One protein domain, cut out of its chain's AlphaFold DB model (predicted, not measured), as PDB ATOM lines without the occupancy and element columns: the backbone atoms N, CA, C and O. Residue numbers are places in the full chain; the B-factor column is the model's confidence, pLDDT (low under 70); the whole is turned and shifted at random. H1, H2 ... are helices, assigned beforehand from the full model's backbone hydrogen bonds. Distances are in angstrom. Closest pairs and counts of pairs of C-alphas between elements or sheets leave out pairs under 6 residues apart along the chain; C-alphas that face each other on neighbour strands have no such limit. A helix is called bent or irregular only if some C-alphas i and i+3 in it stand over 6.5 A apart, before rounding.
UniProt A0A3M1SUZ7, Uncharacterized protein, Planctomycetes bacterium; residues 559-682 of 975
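Overview. This is residues 559 to 682 of the 975 residues of an uncharacterized protein of Planctomycetes bacterium (UniProt A0A3M1SUZ7). Seven helices form a compact body with H3 in the middle, where H1, H4 and H5 pack on it. The helical hairpin of H1 and H2 makes one end, H5, H6 and H7 make a loose up-and-down bundle, and residues 676 to 682 of H7 stick out. H4 and H7 make a V, meeting where H4 ends and H7 begins. The 124 printed residues hold seven named helices, H1 to H7 in order, and no named strand: the class is all helix. The radius of gyration of the C-alphas is 14.3 A, and the spans are 42 by 38 by 25 A.

Arrangement. H1, residues 563 to 574, and H2, residues 576 to 588, form a helical hairpin at a shallow tilt of 32 degrees; residues 568 to 572 touch residues 578 to 582, the closest C-alphas being those of Tyr 572 and His 579, 5.8 A apart. H3, residues 590 to 601, is the hub, touching four helices. H1 touches it at Gly 565 and Ser 596, closest C-alphas 5.2 A apart. H2 and H3 only just touch, with 3 pairs of C-alphas within 8 A, and only at the corner. H4, residues 611 to 627, forms a helical hairpin with H3 at a shallow tilt of 26 degrees; the closest C-alphas, of Ala 601 and Ala 617, are 4.1 A apart. H5, residues 629 to 641, touches residues 590 to 595 of H3, closest at Pro 590 and Ile 631, C-alphas 4.9 A apart. H6, residues 647 to 656, and H5 are near each other. H7, residues 659 to 682, forms a helical hairpin with H6, which touches its residues 659 to 666 alone; the closest C-alphas, of Cys 649 and Ala 662, are 4.6 A apart. H1 and H7 are apart. Every O i to N i+4 pair is within hydrogen-bond range in H1, H4, H6 and H7, but 7 of 9 in H2, 6 of 8 in H3 and 7 of 9 in H5.

Along the chain. H1 begins at C-alpha 563 (-51.234, 37.007, -41.402). H2 and H5 are irregular: C-alphas 577 and 580 are 7.7 A apart, C-alphas 630 and 633 7.2 A. H4 is 24.6 A long. H7, 34.7 A long, ends at C-alpha 682 (-24.545, 33.479, -48.876).

Size, cuts and confidence. The C-alphas farthest apart, of Glu 577 and Trp 682, are 44.0 A apart. The printed part has no cut and no long link. Residues 607 to 612 stand free. Residues 604 to 610 have pLDDT under 70; the mean of the printed part is 88.5.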
ATOM      1  N   GLY A 559     -59.854  37.355 -46.216       92.00
ATOM      2  CA  GLY A 559     -60.058  37.057 -44.789       92.00
ATOM      3  C   GLY A 559     -59.220  35.905 -44.221       92.00
ATOM      4  O   GLY A 559     -59.115  35.769 -43.005       92.00
ATOM      5  N   LEU A 560     -58.602  35.094 -45.085       93.94
ATOM      6  CA  LEU A 560     -57.706  33.992 -44.722       93.94
ATOM      7  C   LEU A 560     -56.286  34.165 -45.275       93.94
ATOM      8  O   LEU A 560     -55.480  33.246 -45.168       93.94
ATOM      9  N   LYS A 561     -55.975  35.306 -45.899       91.56
ATOM     10  CA  LYS A 561     -54.711  35.528 -46.605       91.56
ATOM     11  C   LYS A 561     -53.619  36.014 -45.649       91.56
ATOM     12  O   LYS A 561     -53.846  36.904 -44.834       91.56
ATOM     13  N   GLY A 562     -52.409  35.476 -45.800       89.75
ATOM     14  CA  GLY A 562     -51.216  35.943 -45.092       89.75
ATOM     15  C   GLY A 562     -51.355  35.834 -43.574       89.75
ATOM     16  O   GLY A 562     -51.600  34.750 -43.045       89.75
ATOM     17  N   GLU A 563     -51.199  36.958 -42.869       92.44
ATOM     18  CA  GLU A 563     -51.234  37.007 -41.402       92.44
ATOM     19  C   GLU A 563     -52.544  36.439 -40.836       92.44
ATOM     20  O   GLU A 563     -52.505  35.675 -39.878       92.44
ATOM     21  N   PHE A 564     -53.701  36.713 -41.449       95.12
ATOM     22  CA  PHE A 564     -54.989  36.230 -40.935       95.12
ATOM     23  C   PHE A 564     -55.111  34.703 -40.974       95.12
ATOM     24  O   PHE A 564     -55.576  34.094 -40.010       95.12
ATOM     25  N   GLY A 565     -54.631  34.067 -42.047       94.81
ATOM     26  CA  GLY A 565     -54.571  32.609 -42.133       94.81
ATOM     27  C   GLY A 565     -53.587  32.011 -41.125       94.81
ATOM     28  O   GLY A 565     -53.897  31.004 -40.488       94.81
ATOM     29  N   GLN A 566     -52.436  32.656 -40.904       93.94
ATOM     30  CA  GLN A 566     -51.475  32.237 -39.874       93.94
ATOM     31  C   GLN A 566     -52.066  32.360 -38.463       93.94
ATOM     32  O   GLN A 566     -51.883  31.473 -37.631       93.94
ATOM     33  N   GLN A 567     -52.817  33.429 -38.204       95.25
ATOM     34  CA  GLN A 567     -53.487  33.649 -36.931       95.25
ATOM     35  C   GLN A 567     -54.621  32.647 -36.688       95.25
ATOM     36  O   GLN A 567     -54.791  32.195 -35.553       95.25
ATOM     37  N   LEU A 568     -55.375  32.276 -37.731       96.81
ATOM     38  CA  LEU A 568     -56.381  31.216 -37.652       96.81
ATOM     39  C   LEU A 568     -55.733  29.849 -37.410       96.81
ATOM     40  O   LEU A 568     -56.263  29.042 -36.650       96.81
ATOM     41  N   PHE A 569     -54.564  29.602 -38.002       96.44
ATOM     42  CA  PHE A 569     -53.782  28.399 -37.735       96.44
ATOM     43  C   PHE A 569     -53.305  28.318 -36.274       96.44
ATOM     44  O   PHE A 569     -53.333  27.246 -35.679       96.44
ATOM     45  N   GLU A 570     -52.949  29.437 -35.644       94.62
ATOM     46  CA  GLU A 570     -52.652  29.451 -34.201       94.62
ATOM     47  C   GLU A 570     -53.884  29.062 -33.367       94.62
ATOM     48  O   GLU A 570     -53.768  28.275 -32.427       94.62
ATOM     49  N   VAL A 571     -55.079  29.530 -33.750       95.19
ATOM     50  CA  VAL A 571     -56.337  29.093 -33.118       95.19
ATOM     51  C   VAL A 571     -56.559  27.592 -33.334       95.19
ATOM     52  O   VAL A 571     -56.947  26.903 -32.394       95.19
ATOM     53  N   TYR A 572     -56.259  27.067 -34.526       95.94
ATOM     54  CA  TYR A 572     -56.308  25.630 -34.812       95.94
ATOM     55  C   TYR A 572     -55.377  24.833 -33.887       95.94
ATOM     56  O   TYR A 572     -55.785  23.811 -33.345       95.94
ATOM     57  N   GLN A 573     -54.153  25.298 -33.633       94.88
ATOM     58  CA  GLN A 573     -53.233  24.604 -32.724       94.88
ATOM     59  C   GLN A 573     -53.698  24.634 -31.261       94.88
ATOM     60  O   GLN A 573     -53.485  23.668 -30.534       94.88
ATOM     61  N   GLN A 574     -54.330  25.727 -30.831       93.00
ATOM     62  CA  GLN A 574     -54.712  25.939 -29.431       93.00
ATOM     63  C   GLN A 574     -56.090  25.364 -29.069       93.00
ATOM     64  O   GLN A 574     -56.327  25.063 -27.900       93.00
ATOM     65  N   ARG A 575     -57.016  25.246 -30.033       93.00
ATOM     66  CA  ARG A 575     -58.439  24.954 -29.779       93.00
ATOM     67  C   ARG A 575     -58.980  23.836 -30.673       93.00
ATOM     68  O   ARG A 575     -59.496  24.083 -31.768       93.00
ATOM     69  N   GLY A 576     -58.887  22.598 -30.180       92.06
ATOM     70  CA  GLY A 576     -59.310  21.380 -30.887       92.06
ATOM     71  C   GLY A 576     -60.775  21.372 -31.332       92.06
ATOM     72  O   GLY A 576     -61.117  20.858 -32.395       92.06
ATOM     73  N   GLU A 577     -61.658  22.023 -30.578       93.94
ATOM     74  CA  GLU A 577     -63.092  22.106 -30.856       93.94
ATOM     75  C   GLU A 577     -63.447  22.866 -32.151       93.94
ATOM     76  O   GLU A 577     -64.598  22.794 -32.611       93.94
ATOM     77  N   PHE A 578     -62.485  23.588 -32.739       96.38
ATOM     78  CA  PHE A 578     -62.647  24.345 -33.981       96.38
ATOM     79  C   PHE A 578     -61.962  23.718 -35.201       96.38
ATOM     80  O   PHE A 578     -62.109  24.262 -36.294       96.38
ATOM     81  N   HIS A 579     -61.276  22.577 -35.069       95.38
ATOM     82  CA  HIS A 579     -60.540  21.952 -36.181       95.38
ATOM     83  C   HIS A 579     -61.392  21.791 -37.442       95.38
ATOM     84  O   HIS A 579     -61.059  22.360 -38.480       95.38
ATOM     85  N   GLY A 580     -62.553  21.140 -37.330       95.81
ATOM     86  CA  GLY A 580     -63.414  20.882 -38.488       95.81
ATOM     87  C   GLY A 580     -63.940  22.145 -39.187       95.81
ATOM     88  O   GLY A 580     -64.051  22.167 -40.410       95.81
ATOM     89  N   VAL A 581     -64.233  23.226 -38.450       96.50
ATOM     90  CA  VAL A 581     -64.722  24.473 -39.073       96.50
ATOM     91  C   VAL A 581     -63.584  25.275 -39.710       96.50
ATOM     92  O   VAL A 581     -63.778  25.879 -40.762       96.50
ATOM     93  N   ILE A 582     -62.382  25.236 -39.126       96.94
ATOM     94  CA  ILE A 582     -61.187  25.878 -39.690       96.94
ATOM     95  C   ILE A 582     -60.758  25.165 -40.976       96.94
ATOM     96  O   ILE A 582     -60.457  25.821 -41.972       96.94
ATOM     97  N   GLU A 583     -60.790  23.832 -40.991       95.88
ATOM     98  CA  GLU A 583     -60.546  23.049 -42.204       95.88
ATOM     99  C   GLU A 583     -61.539  23.404 -43.312       95.88
ATOM    100  O   GLU A 583     -61.133  23.642 -44.449       95.88
ATOM    101  N   SER A 584     -62.832  23.492 -42.987       95.75
ATOM    102  CA  SER A 584     -63.870  23.915 -43.934       95.75
ATOM    103  C   SER A 584     -63.634  25.334 -44.462       95.75
ATOM    104  O   SER A 584     -63.775  25.572 -45.662       95.75
ATOM    105  N   ALA A 585     -63.212  26.269 -43.603       96.00
ATOM    106  CA  ALA A 585     -62.881  27.635 -44.005       96.00
ATOM    107  C   ALA A 585     -61.697  27.676 -44.989       96.00
ATOM    108  O   ALA A 585     -61.785  28.321 -46.036       96.00
ATOM    109  N   PHE A 586     -60.619  26.936 -44.713       95.88
ATOM    110  CA  PHE A 586     -59.480  26.830 -45.629       95.88
ATOM    111  C   PHE A 586     -59.827  26.095 -46.934       95.88
ATOM    112  O   PHE A 586     -59.371  26.512 -47.999       95.88
ATOM    113  N   LYS A 587     -60.682  25.062 -46.893       94.38
ATOM    114  CA  LYS A 587     -61.203  24.383 -48.097       94.38
ATOM    115  C   LYS A 587     -62.028  25.325 -48.978       94.38
ATOM    116  O   LYS A 587     -61.959  25.218 -50.198       94.38
ATOM    117  N   ALA A 588     -62.757  26.272 -48.385       94.75
ATOM    118  CA  ALA A 588     -63.513  27.281 -49.128       94.75
ATOM    119  C   ALA A 588     -62.617  28.331 -49.817       94.75
ATOM    120  O   ALA A 588     -63.028  28.927 -50.814       94.75
ATOM    121  N   ARG A 589     -61.383  28.554 -49.333       93.94
ATOM    122  CA  ARG A 589     -60.386  29.454 -49.951       93.94
ATOM    123  C   ARG A 589     -59.004  28.790 -50.072       93.94
ATOM    124  O   ARG A 589     -58.064  29.182 -49.377       93.94
ATOM    125  N   PRO A 590     -58.825  27.844 -51.013       92.56
ATOM    126  CA  PRO A 590     -57.590  27.065 -51.116       92.56
ATOM    127  C   PRO A 590     -56.324  27.895 -51.371       92.56
ATOM    128  O   PRO A 590     -55.262  27.580 -50.842       92.56
ATOM    129  N   ARG A 591     -56.424  28.985 -52.147       91.44
ATOM    130  CA  ARG A 591     -55.292  29.896 -52.416       91.44
ATOM    131  C   ARG A 591     -54.788  30.590 -51.148       91.44
ATOM    132  O   ARG A 591     -53.583  30.654 -50.911       91.44
ATOM    133  N   ASP A 592     -55.707  31.064 -50.315       91.88
ATOM    134  CA  ASP A 592     -55.374  31.742 -49.062       91.88
ATOM    135  C   ASP A 592     -54.821  30.746 -48.029       91.88
ATOM    136  O   ASP A 592     -53.870  31.054 -47.311       91.88
ATOM    137  N   ALA A 593     -55.358  29.520 -48.016       90.25
ATOM    138  CA  ALA A 593     -54.851  28.422 -47.200       90.25
ATOM    139  C   ALA A 593     -53.399  28.068 -47.550       90.25
ATOM    140  O   ALA A 593     -52.548  28.025 -46.664       90.25
ATOM    141  N   VAL A 594     -53.105  27.860 -48.840       89.62
ATOM    142  CA  VAL A 594     -51.751  27.535 -49.310       89.62
ATOM    143  C   VAL A 594     -50.792  28.671 -48.981       89.62
ATOM    144  O   VAL A 594     -49.798  28.433 -48.310       89.62
ATOM    145  N   THR A 595     -51.100  29.912 -49.358       88.94
ATOM    146  CA  THR A 595     -50.189  31.046 -49.105       88.94
ATOM    147  C   THR A 595     -49.899  31.267 -47.619       88.94
ATOM    148  O   THR A 595     -48.770  31.597 -47.255       88.94
ATOM    149  N   SER A 596     -50.880  31.045 -46.741       91.25
ATOM    150  CA  SER A 596     -50.717  31.269 -45.301       91.25
ATOM    151  C   SER A 596     -50.028  30.112 -44.582       91.25
ATOM    152  O   SER A 596     -49.184  30.352 -43.720       91.25
ATOM    153  N   LEU A 597     -50.371  28.865 -44.920       91.81
ATOM    154  CA  LEU A 597     -49.848  27.674 -44.243       91.81
ATOM    155  C   LEU A 597     -48.512  27.213 -44.819       91.81
ATOM    156  O   LEU A 597     -47.670  26.736 -44.063       91.81
ATOM    157  N   LEU A 598     -48.290  27.361 -46.129       87.69
ATOM    158  CA  LEU A 598     -47.066  26.896 -46.781       87.69
ATOM    159  C   LEU A 598     -45.850  27.648 -46.247       87.69
ATOM    160  O   LEU A 598     -44.875  27.010 -45.877       87.69
ATOM    161  N   GLY A 599     -45.956  28.967 -46.066       84.88
ATOM    162  CA  GLY A 599     -44.898  29.772 -45.451       84.88
ATOM    163  C   GLY A 599     -44.635  29.464 -43.970       84.88
ATOM    164  O   GLY A 599     -43.614  29.892 -43.443       84.88
ATOM    165  N   ILE A 600     -45.527  28.746 -43.275       88.81
ATOM    166  CA  ILE A 600     -45.246  28.191 -41.939       88.81
ATOM    167  C   ILE A 600     -44.606  26.806 -42.081       88.81
ATOM    168  O   ILE A 600     -43.620  26.521 -41.412       88.81
ATOM    169  N   ALA A 601     -45.161  25.963 -42.954       86.06
ATOM    170  CA  ALA A 601     -44.731  24.585 -43.169       86.06
ATOM    171  C   ALA A 601     -43.310  24.475 -43.742       86.06
ATOM    172  O   ALA A 601     -42.628  23.492 -43.480       86.06
ATOM    173  N   THR A 602     -42.856  25.472 -44.507       83.38
ATOM    174  CA  THR A 602     -41.515  25.499 -45.112       83.38
ATOM    175  C   THR A 602     -40.484  26.273 -44.288       83.38
ATOM    176  O   THR A 602     -39.337  26.400 -44.716       83.38
ATOM    177  N   LYS A 603     -40.840  26.785 -43.097       81.38
ATOM    178  CA  LYS A 603     -39.859  27.407 -42.194       81.38
ATOM    179  C   LYS A 603     -38.923  26.340 -41.635       81.38
ATOM    180  O   LYS A 603     -39.302  25.565 -40.763       81.38
ATOM    181  N   VAL A 604     -37.686  26.339 -42.120       67.31
ATOM    182  CA  VAL A 604     -36.610  25.482 -41.616       67.31
ATOM    183  C   VAL A 604     -36.036  26.113 -40.343       67.31
ATOM    184  O   VAL A 604     -35.490  27.216 -40.397       67.31
ATOM    185  N   ASP A 605     -36.164  25.439 -39.195       62.88
ATOM    186  CA  ASP A 605     -35.432  25.825 -37.983       62.88
ATOM    187  C   ASP A 605     -33.954  25.454 -38.152       62.88
ATOM    188  O   ASP A 605     -33.579  24.283 -38.126       62.88
ATOM    189  N   ARG A 606     -33.121  26.470 -38.383       57.31
ATOM    190  CA  ARG A 606     -31.694  26.313 -38.707       57.31
ATOM    191  C   ARG A 606     -30.789  26.238 -37.486       57.31
ATOM    192  O   ARG A 606     -29.666  25.768 -37.593       57.31
ATOM    193  N   THR A 607     -31.252  26.708 -36.330       55.62
ATOM    194  CA  THR A 607     -30.399  26.781 -35.130       55.62
ATOM    195  C   THR A 607     -30.387  25.487 -34.324       55.62
ATOM    196  O   THR A 607     -29.675  25.402 -33.329       55.62
ATOM    197  N   GLY A 608     -31.192  24.491 -34.719       55.09
ATOM    198  CA  GLY A 608     -31.353  23.224 -33.997       55.09
ATOM    199  C   GLY A 608     -31.917  23.372 -32.577       55.09
ATOM    200  O   GLY A 608     -32.093  22.371 -31.891       55.09
ATOM    201  N   GLY A 609     -32.193  24.602 -32.130       56.34
ATOM    202  CA  GLY A 609     -32.549  24.921 -30.752       56.34
ATOM    203  C   GLY A 609     -34.019  25.261 -30.537       56.34
ATOM    204  O   GLY A 609     -34.440  25.346 -29.387       56.34
ATOM    205  N   ASN A 610     -34.821  25.451 -31.592       68.25
ATOM    206  CA  ASN A 610     -36.173  25.993 -31.471       68.25
ATOM    207  C   ASN A 610     -37.238  24.941 -31.819       68.25
ATOM    208  O   ASN A 610     -38.004  25.067 -32.780       68.25
ATOM    209  N   ASN A 611     -37.326  23.908 -30.971       78.44
ATOM    210  CA  ASN A 611     -38.303  22.812 -31.079       78.44
ATOM    211  C   ASN A 611     -39.739  23.298 -31.363       78.44
ATOM    212  O   ASN A 611     -40.477  22.640 -32.096       78.44
ATOM    213  N   GLU A 612     -40.134  24.468 -30.852       81.88
ATOM    214  CA  GLU A 612     -41.450  25.066 -31.099       81.88
ATOM    215  C   GLU A 612     -41.706  25.407 -32.576       81.88
ATOM    216  O   GLU A 612     -42.806  25.170 -33.083       81.88
ATOM    217  N   LEU A 613     -40.704  25.926 -33.298       82.31
ATOM    218  CA  LEU A 613     -40.840  26.268 -34.717       82.31
ATOM    219  C   LEU A 613     -41.009  25.017 -35.572       82.31
ATOM    220  O   LEU A 613     -41.854  25.003 -36.468       82.31
ATOM    221  N   ARG A 614     -40.262  23.955 -35.258       82.75
ATOM    222  CA  ARG A 614     -40.379  22.665 -35.942       82.75
ATOM    223  C   ARG A 614     -41.753  22.037 -35.719       82.75
ATOM    224  O   ARG A 614     -42.424  21.696 -36.687       82.75
ATOM    225  N   VAL A 615     -42.221  21.982 -34.469       86.50
ATOM    226  CA  VAL A 615     -43.568  21.479 -34.137       86.50
ATOM    227  C   VAL A 615     -44.650  22.291 -34.856       86.50
ATOM    228  O   VAL A 615     -45.627  21.733 -35.362       86.50
ATOM    229  N   ARG A 616     -44.472  23.614 -34.954       88.31
ATOM    230  CA  ARG A 616     -45.392  24.498 -35.678       88.31
ATOM    231  C   ARG A 616     -45.390  24.239 -37.188       88.31
ATOM    232  O   ARG A 616     -46.472  24.180 -37.776       88.31
ATOM    233  N   ALA A 617     -44.220  24.069 -37.802       87.75
ATOM    234  CA  ALA A 617     -44.086  23.737 -39.219       87.75
ATOM    235  C   ALA A 617     -44.713  22.369 -39.535       87.75
ATOM    236  O   ALA A 617     -45.518  22.262 -40.462       87.75
ATOM    237  N   ASP A 618     -44.453  21.357 -38.702       88.12
ATOM    238  CA  ASP A 618     -45.017  20.011 -38.844       88.12
ATOM    239  C   ASP A 618     -46.546  20.016 -38.727       88.12
ATOM    240  O   ASP A 618     -47.244  19.374 -39.520       88.12
ATOM    241  N   ALA A 619     -47.097  20.789 -37.785       90.62
ATOM    242  CA  ALA A 619     -48.539  20.954 -37.638       90.62
ATOM    243  C   ALA A 619     -49.175  21.660 -38.853       90.62
ATOM    244  O   ALA A 619     -50.252  21.255 -39.294       90.62
ATOM    245  N   ALA A 620     -48.510  22.668 -39.432       92.50
ATOM    246  CA  ALA A 620     -48.988  23.350 -40.639       92.50
ATOM    247  C   ALA A 620     -48.933  22.419 -41.857       92.50
ATOM    248  O   ALA A 620     -49.886  22.346 -42.636       92.50
ATOM    249  N   ALA A 621     -47.856  21.637 -41.980       89.00
ATOM    250  CA  ALA A 621     -47.707  20.623 -43.013       89.00
ATOM    251  C   ALA A 621     -48.752  19.507 -42.883       89.00
ATOM    252  O   ALA A 621     -49.249  19.006 -43.892       89.00
ATOM    253  N   LYS A 622     -49.092  19.107 -41.651       92.94
ATOM    254  CA  LYS A 622     -50.165  18.148 -41.370       92.94
ATOM    255  C   LYS A 622     -51.523  18.715 -41.776       92.94
ATOM    256  O   LYS A 622     -52.248  18.036 -42.490       92.94
ATOM    257  N   LEU A 623     -51.834  19.960 -41.402       93.25
ATOM    258  CA  LEU A 623     -53.090  20.604 -41.791       93.25
ATOM    259  C   LEU A 623     -53.224  20.708 -43.314       93.25
ATOM    260  O   LEU A 623     -54.254  20.311 -43.845       93.25
ATOM    261  N   LEU A 624     -52.183  21.156 -44.028       91.50
ATOM    262  CA  LEU A 624     -52.187  21.192 -45.497       91.50
ATOM    263  C   LEU A 624     -52.541  19.823 -46.098       91.50
ATOM    264  O   LEU A 624     -53.387  19.752 -46.985       91.50
ATOM    265  N   ARG A 625     -51.968  18.737 -45.568       90.94
ATOM    266  CA  ARG A 625     -52.294  17.366 -45.994       90.94
ATOM    267  C   ARG A 625     -53.753  16.993 -45.707       90.94
ATOM    268  O   ARG A 625     -54.396  16.421 -46.581       90.94
ATOM    269  N   THR A 626     -54.295  17.372 -44.548       92.94
ATOM    270  CA  THR A 626     -55.710  17.147 -44.192       92.94
ATOM    271  C   THR A 626     -56.684  17.898 -45.109       92.94
ATOM    272  O   THR A 626     -57.795  17.427 -45.359       92.94
ATOM    273  N   LEU A 627     -56.289  19.057 -45.657       91.69
ATOM    274  CA  LEU A 627     -57.140  19.805 -46.590       91.69
ATOM    275  C   LEU A 627     -57.365  19.049 -47.912       91.69
ATOM    276  O   LEU A 627     -58.447  19.179 -48.486       91.69
ATOM    277  N   GLY A 628     -56.404  18.227 -48.350       91.12
ATOM    278  CA  GLY A 628     -56.558  17.261 -49.443       91.12
ATOM    279  C   GLY A 628     -56.643  17.865 -50.854       91.12
ATOM    280  O   GLY A 628     -56.029  18.884 -51.162       91.12
ATOM    281  N   LYS A 629     -57.417  17.224 -51.744       91.50
ATOM    282  CA  LYS A 629     -57.533  17.579 -53.177       91.50
ATOM    283  C   LYS A 629     -57.867  19.062 -53.464       91.50
ATOM    284  O   LYS A 629     -57.267  19.603 -54.393       91.50
ATOM    285  N   PRO A 630     -58.753  19.752 -52.707       92.31
ATOM    286  CA  PRO A 630     -59.106  21.152 -52.967       92.31
ATOM    287  C   PRO A 630     -57.927  22.132 -53.027       92.31
ATOM    288  O   PRO A 630     -58.042  23.163 -53.688       92.31
ATOM    289  N   ILE A 631     -56.800  21.837 -52.366       92.19
ATOM    290  CA  ILE A 631     -55.645  22.748 -52.319       92.19
ATOM    291  C   ILE A 631     -54.607  22.532 -53.422       92.19
ATOM    292  O   ILE A 631     -53.784  23.420 -53.642       92.19
ATOM    293  N   LEU A 632     -54.658  21.416 -54.155       90.88
ATOM    294  CA  LEU A 632     -53.658  21.089 -55.180       90.88
ATOM    295  C   LEU A 632     -53.530  22.164 -56.279       90.88
ATOM    296  O   LEU A 632     -52.404  22.584 -56.542       90.88
ATOM    297  N   PRO A 633     -54.618  22.717 -56.865       92.88
ATOM    298  CA  PRO A 633     -54.482  23.758 -57.891       92.88
ATOM    299  C   PRO A 633     -53.798  25.030 -57.371       92.88
ATOM    300  O   PRO A 633     -53.030  25.678 -58.085       92.88
ATOM    301  N   ALA A 634     -54.066  25.390 -56.111       91.25
ATOM    302  CA  ALA A 634     -53.434  26.527 -55.456       91.25
ATOM    303  C   ALA A 634     -51.950  26.262 -55.165       91.25
ATOM    304  O   ALA A 634     -51.128  27.142 -55.406       91.25
ATOM    305  N   LEU A 635     -51.608  25.048 -54.723       90.44
ATOM    306  CA  LEU A 635     -50.225  24.619 -54.527       90.44
ATOM    307  C   LEU A 635     -49.435  24.676 -55.839       90.44
ATOM    308  O   LEU A 635     -48.368  25.274 -55.865       90.44
ATOM    309  N   TYR A 636     -49.973  24.140 -56.937       93.00
ATOM    310  CA  TYR A 636     -49.302  24.171 -58.243       93.00
ATOM    311  C   TYR A 636     -49.092  25.594 -58.758       93.00
ATOM    312  O   TYR A 636     -48.053  25.896 -59.339       93.00
ATOM    313  N   THR A 637     -50.063  26.482 -58.526       92.06
ATOM    314  CA  THR A 637     -49.930  27.903 -58.878       92.06
ATOM    315  C   THR A 637     -48.798  28.557 -58.086       92.06
ATOM    316  O   THR A 637     -48.015  29.311 -58.657       92.06
ATOM    317  N   GLU A 638     -48.683  28.255 -56.791       88.06
ATOM    318  CA  GLU A 638     -47.614  28.802 -55.951       88.06
ATOM    319  C   GLU A 638     -46.243  28.201 -56.302       88.06
ATOM    320  O   GLU A 638     -45.272  28.944 -56.369       88.06
ATOM    321  N   LEU A 639     -46.155  26.906 -56.628       89.62
ATOM    322  CA  LEU A 639     -44.921  26.288 -57.134       89.62
ATOM    323  C   LEU A 639     -44.436  26.977 -58.415       89.62
ATOM    324  O   LEU A 639     -43.297  27.435 -58.460       89.62
ATOM    325  N   LYS A 640     -45.323  27.164 -59.406       91.88
ATOM    326  CA  LYS A 640     -44.990  27.893 -60.644       91.88
ATOM    327  C   LYS A 640     -44.534  29.323 -60.368       91.88
ATOM    328  O   LYS A 640     -43.605  29.804 -61.006       91.88
ATOM    329  N   ARG A 641     -45.174  30.006 -59.414       88.94
ATOM    330  CA  ARG A 641     -44.801  31.367 -59.008       88.94
ATOM    331  C   ARG A 641     -43.392  31.435 -58.410       88.94
ATOM    332  O   ARG A 641     -42.739  32.459 -58.562       88.94
ATOM    333  N   GLN A 642     -42.946  30.370 -57.748       86.00
ATOM    334  CA  GLN A 642     -41.594  30.228 -57.195       86.00
ATOM    335  C   GLN A 642     -40.602  29.607 -58.201       86.00
ATOM    336  O   GLN A 642     -39.515  29.189 -57.803       86.00
ATOM    337  N   GLU A 643     -40.978  29.532 -59.486       89.44
ATOM    338  CA  GLU A 643     -40.184  28.937 -60.574       89.44
ATOM    339  C   GLU A 643     -39.875  27.444 -60.366       89.44
ATOM    340  O   GLU A 643     -38.856  26.931 -60.822       89.44
ATOM    341  N   ILE A 644     -40.756  26.729 -59.666       89.56
ATOM    342  CA  ILE A 644     -40.662  25.284 -59.455       89.56
ATOM    343  C   ILE A 644     -41.658  24.595 -60.383       89.56
ATOM    344  O   ILE A 644     -42.848  24.926 -60.385       89.56
ATOM    345  N   ASP A 645     -41.187  23.611 -61.148       89.88
ATOM    346  CA  ASP A 645     -42.047  22.779 -61.988       89.88
ATOM    347  C   ASP A 645     -43.017  21.948 -61.117       89.88
ATOM    348  O   ASP A 645     -42.568  21.159 -60.280       89.88
ATOM    349  N   PRO A 646     -44.348  22.112 -61.261       92.56
ATOM    350  CA  PRO A 646     -45.316  21.327 -60.506       92.56
ATOM    351  C   PRO A 646     -45.562  19.926 -61.085       92.56
ATOM    352  O   PRO A 646     -46.239  19.144 -60.415       92.56
ATOM    353  N   SER A 647     -45.058  19.601 -62.283       91.06
ATOM    354  CA  SER A 647     -45.313  18.321 -62.970       91.06
ATOM    355  C   SER A 647     -45.000  17.091 -62.098       91.06
ATOM    356  O   SER A 647     -45.875  16.241 -61.959       91.06
ATOM    357  N   PRO A 648     -43.883  17.037 -61.339       91.06
ATOM    358  CA  PRO A 648     -43.619  15.920 -60.426       91.06
ATOM    359  C   PRO A 648     -44.700  15.723 -59.352       91.06
ATOM    360  O   PRO A 648     -44.985  14.599 -58.942       91.06
ATOM    361  N   CYS A 649     -45.326  16.807 -58.877       88.88
ATOM    362  CA  CYS A 649     -46.425  16.712 -57.913       88.88
ATOM    363  C   CYS A 649     -47.716  16.211 -58.573       88.88
ATOM    364  O   CYS A 649     -48.484  15.493 -57.933       88.88
ATOM    365  N   GLN A 650     -47.948  16.586 -59.835       90.00
ATOM    366  CA  GLN A 650     -49.082  16.114 -60.631       90.00
ATOM    367  C   GLN A 650     -48.952  14.615 -60.907       90.00
ATOM    368  O   GLN A 650     -49.869  13.874 -60.566       90.00
ATOM    369  N   ASP A 651     -47.780  14.159 -61.352       89.94
ATOM    370  CA  ASP A 651     -47.490  12.746 -61.613       89.94
ATOM    371  C   ASP A 651     -47.685  11.871 -60.367       89.94
ATOM    372  O   ASP A 651     -48.243  10.776 -60.437       89.94
ATOM    373  N   VAL A 652     -47.235  12.343 -59.197       92.00
ATOM    374  CA  VAL A 652     -47.443  11.625 -57.929       92.00
ATOM    375  C   VAL A 652     -48.927  11.532 -57.594       92.00
ATOM    376  O   VAL A 652     -49.384  10.468 -57.172       92.00
ATOM    377  N   PHE A 653     -49.692  12.609 -57.792       91.75
ATOM    378  CA  PHE A 653     -51.135  12.581 -57.564       91.75
ATOM    379  C   PHE A 653     -51.855  11.644 -58.543       91.75
ATOM    380  O   PHE A 653     -52.734  10.900 -58.119       91.75
ATOM    381  N   GLU A 654     -51.470  11.641 -59.818       90.19
ATOM    382  CA  GLU A 654     -52.044  10.765 -60.847       90.19
ATOM    383  C   GLU A 654     -51.740   9.285 -60.586       90.19
ATOM    384  O   GLU A 654     -52.628   8.448 -60.720       90.19
ATOM    385  N   LYS A 655     -50.520   8.960 -60.132       90.25
ATOM    386  CA  LYS A 655     -50.110   7.580 -59.816       90.25
ATOM    387  C   LYS A 655     -50.727   7.037 -58.530       90.25
ATOM    388  O   LYS A 655     -51.101   5.871 -58.474       90.25
ATOM    389  N   THR A 656     -50.782   7.849 -57.475       89.31
ATOM    390  CA  THR A 656     -51.201   7.387 -56.137       89.31
ATOM    391  C   THR A 656     -52.677   7.643 -55.846       89.31
ATOM    392  O   THR A 656     -53.249   7.012 -54.960       89.31
ATOM    393  N   GLY A 657     -53.291   8.617 -56.524       87.06
ATOM    394  CA  GLY A 657     -54.597   9.170 -56.161       87.06
ATOM    395  C   GLY A 657     -54.604   9.951 -54.836       87.06
ATOM    396  O   GLY A 657     -55.648  10.479 -54.440       87.06
ATOM    397  N   GLN A 658     -53.469  10.055 -54.133       89.62
ATOM    398  CA  GLN A 658     -53.380  10.633 -52.792       89.62
ATOM    399  C   GLN A 658     -52.863  12.075 -52.836       89.62
ATOM    400  O   GLN A 658     -51.698  12.350 -53.119       89.62
ATOM    401  N   ALA A 659     -53.723  13.037 -52.483       87.94
ATOM    402  CA  ALA A 659     -53.339  14.452 -52.435       87.94
ATOM    403  C   ALA A 659     -52.240  14.735 -51.393       87.94
ATOM    404  O   ALA A 659     -51.419  15.629 -51.593       87.94
ATOM    405  N   SER A 660     -52.202  13.973 -50.294       86.94
ATOM    406  CA  SER A 660     -51.201  14.110 -49.229       86.94
ATOM    407  C   SER A 660     -49.769  13.940 -49.729       86.94
ATOM    408  O   SER A 660     -48.885  14.663 -49.264       86.94
ATOM    409  N   ASP A 661     -49.549  13.034 -50.680       87.19
ATOM    410  CA  ASP A 661     -48.221  12.709 -51.202       87.19
ATOM    411  C   ASP A 661     -47.727  13.791 -52.162       87.19
ATOM    412  O   ASP A 661     -46.596  14.261 -52.037       87.19
ATOM    413  N   ALA A 662     -48.614  14.287 -53.028       88.50
ATOM    414  CA  ALA A 662     -48.332  15.434 -53.886       88.50
ATOM    415  C   ALA A 662     -48.035  16.709 -53.073       88.50
ATOM    416  O   ALA A 662     -47.099  17.443 -53.384       88.50
ATOM    417  N   ILE A 663     -48.779  16.954 -51.987       88.25
ATOM    418  CA  ILE A 663     -48.525  18.086 -51.078       88.25
ATOM    419  C   ILE A 663     -47.167  17.936 -50.387       88.25
ATOM    420  O   ILE A 663     -46.418  18.909 -50.292       88.25
ATOM    421  N   ARG A 664     -46.831  16.728 -49.918       89.19
ATOM    422  CA  ARG A 664     -45.541  16.439 -49.276       89.19
ATOM    423  C   ARG A 664     -44.376  16.659 -50.242       89.19
ATOM    424  O   ARG A 664     -43.372  17.249 -49.843       89.19
ATOM    425  N   LEU A 665     -44.512  16.227 -51.497       89.75
ATOM    426  CA  LEU A 665     -43.504  16.470 -52.527       89.75
ATOM    427  C   LEU A 665     -43.372  17.966 -52.836       89.75
ATOM    428  O   LEU A 665     -42.261  18.485 -52.819       89.75
ATOM    429  N   GLY A 666     -44.484  18.684 -53.016       86.56
ATOM    430  CA  GLY A 666     -44.460  20.129 -53.261       86.56
ATOM    431  C   GLY A 666     -43.800  20.918 -52.126       86.56
ATOM    432  O   GLY A 666     -43.005  21.822 -52.378       86.56
ATOM    433  N   GLN A 667     -44.058  20.540 -50.869       86.56
ATOM    434  CA  GLN A 667     -43.368  21.107 -49.703       86.56
ATOM    435  C   GLN A 667     -41.860  20.855 -49.753       86.56
ATOM    436  O   GLN A 667     -41.083  21.778 -49.517       86.56
ATOM    437  N   ARG A 668     -41.442  19.627 -50.083       87.56
ATOM    438  CA  ARG A 668     -40.025  19.270 -50.208       87.56
ATOM    439  C   ARG A 668     -39.330  20.096 -51.291       87.56
ATOM    440  O   ARG A 668     -38.289  20.677 -51.008       87.56
ATOM    441  N   LEU A 669     -39.931  20.214 -52.477       88.06
ATOM    442  CA  LEU A 669     -39.380  21.008 -53.580       88.06
ATOM    443  C   LEU A 669     -39.215  22.489 -53.197       88.06
ATOM    444  O   LEU A 669     -38.210  23.110 -53.535       88.06
ATOM    445  N   LEU A 670     -40.166  23.053 -52.445       84.38
ATOM    446  CA  LEU A 670     -40.066  24.427 -51.939       84.38
ATOM    447  C   LEU A 670     -38.954  24.603 -50.910       84.38
ATOM    448  O   LEU A 670     -38.239  25.601 -50.959       84.38
ATOM    449  N   VAL A 671     -38.800  23.650 -49.989       83.81
ATOM    450  CA  VAL A 671     -37.697  23.666 -49.019       83.81
ATOM    451  C   VAL A 671     -36.356  23.574 -49.749       83.81
ATOM    452  O   VAL A 671     -35.464  24.365 -49.464       83.81
ATOM    453  N   GLU A 672     -36.226  22.687 -50.736       85.75
ATOM    454  CA  GLU A 672     -35.012  22.548 -51.549       85.75
ATOM    455  C   GLU A 672     -34.695  23.831 -52.341       85.75
ATOM    456  O   GLU A 672     -33.553  24.290 -52.324       85.75
ATOM    457  N   ARG A 673     -35.691  24.472 -52.974       84.81
ATOM    458  CA  ARG A 673     -35.506  25.765 -53.666       84.81
ATOM    459  C   ARG A 673     -35.088  26.871 -52.701       84.81
ATOM    460  O   ARG A 673     -34.205  27.653 -53.035       84.81
ATOM    461  N   TYR A 674     -35.694  26.932 -51.517       81.62
ATOM    462  CA  TYR A 674     -35.350  27.928 -50.504       81.62
ATOM    463  C   TYR A 674     -33.924  27.744 -49.970       81.62
ATOM    464  O   TYR A 674     -33.205  28.728 -49.815       81.62
ATOM    465  N   LEU A 675     -33.499  26.499 -49.734       82.19
ATOM    466  CA  LEU A 675     -32.121  26.197 -49.347       82.19
ATOM    467  C   LEU A 675     -31.134  26.611 -50.446       82.19
ATOM    468  O   LEU A 675     -30.171  27.304 -50.140       82.19
ATOM    469  N   LYS A 676     -31.421  26.304 -51.720       85.94
ATOM    470  CA  LYS A 676     -30.588  26.738 -52.858       85.94
ATOM    471  C   LYS A 676     -30.478  28.259 -52.975       85.94
ATOM    472  O   LYS A 676     -29.376  28.782 -53.068       85.94
ATOM    473  N   LEU A 677     -31.602  28.979 -52.932       84.56
ATOM    474  CA  LEU A 677     -31.609  30.448 -53.015       84.56
ATOM    475  C   LEU A 677     -30.814  31.091 -51.879       84.56
ATOM    476  O   LEU A 677     -30.182  32.126 -52.074       84.56
ATOM    477  N   GLN A 678     -30.855  30.485 -50.695       82.31
ATOM    478  CA  GLN A 678     -30.074  30.959 -49.569       82.31
ATOM    479  C   GLN A 678     -28.582  30.665 -49.744       82.31
ATOM    480  O   GLN A 678     -27.766  31.518 -49.419       82.31
ATOM    481  N   GLU A 679     -28.211  29.498 -50.273       84.94
ATOM    482  CA  GLU A 679     -26.818  29.219 -50.632       84.94
ATOM    483  C   GLU A 679     -26.295  30.226 -51.659       84.94
ATOM    484  O   GLU A 679     -25.222  30.791 -51.468       84.94
ATOM    485  N   GLU A 680     -27.092  30.556 -52.675       88.56
ATOM    486  CA  GLU A 680     -26.777  31.622 -53.633       88.56
ATOM    487  C   GLU A 680     -26.696  33.013 -52.979       88.56
ATOM    488  O   GLU A 680     -25.972  33.889 -53.453       88.56
ATOM    489  N   GLU A 681     -27.480  33.274 -51.932       89.06
ATOM    490  CA  GLU A 681     -27.444  34.531 -51.178       89.06
ATOM    491  C   GLU A 681     -26.176  34.627 -50.323       89.06
ATOM    492  O   GLU A 681     -25.487  35.645 -50.381       89.06
ATOM    493  N   TRP A 682     -25.803  33.557 -49.619       89.56
ATOM    494  CA  TRP A 682     -24.545  33.479 -48.876       89.56
ATOM    495  C   TRP A 682     -23.330  33.601 -49.794       89.56
ATOM    496  O   TRP A 682     -22.428  34.379 -49.493       89.56
TER     497      TRP A 682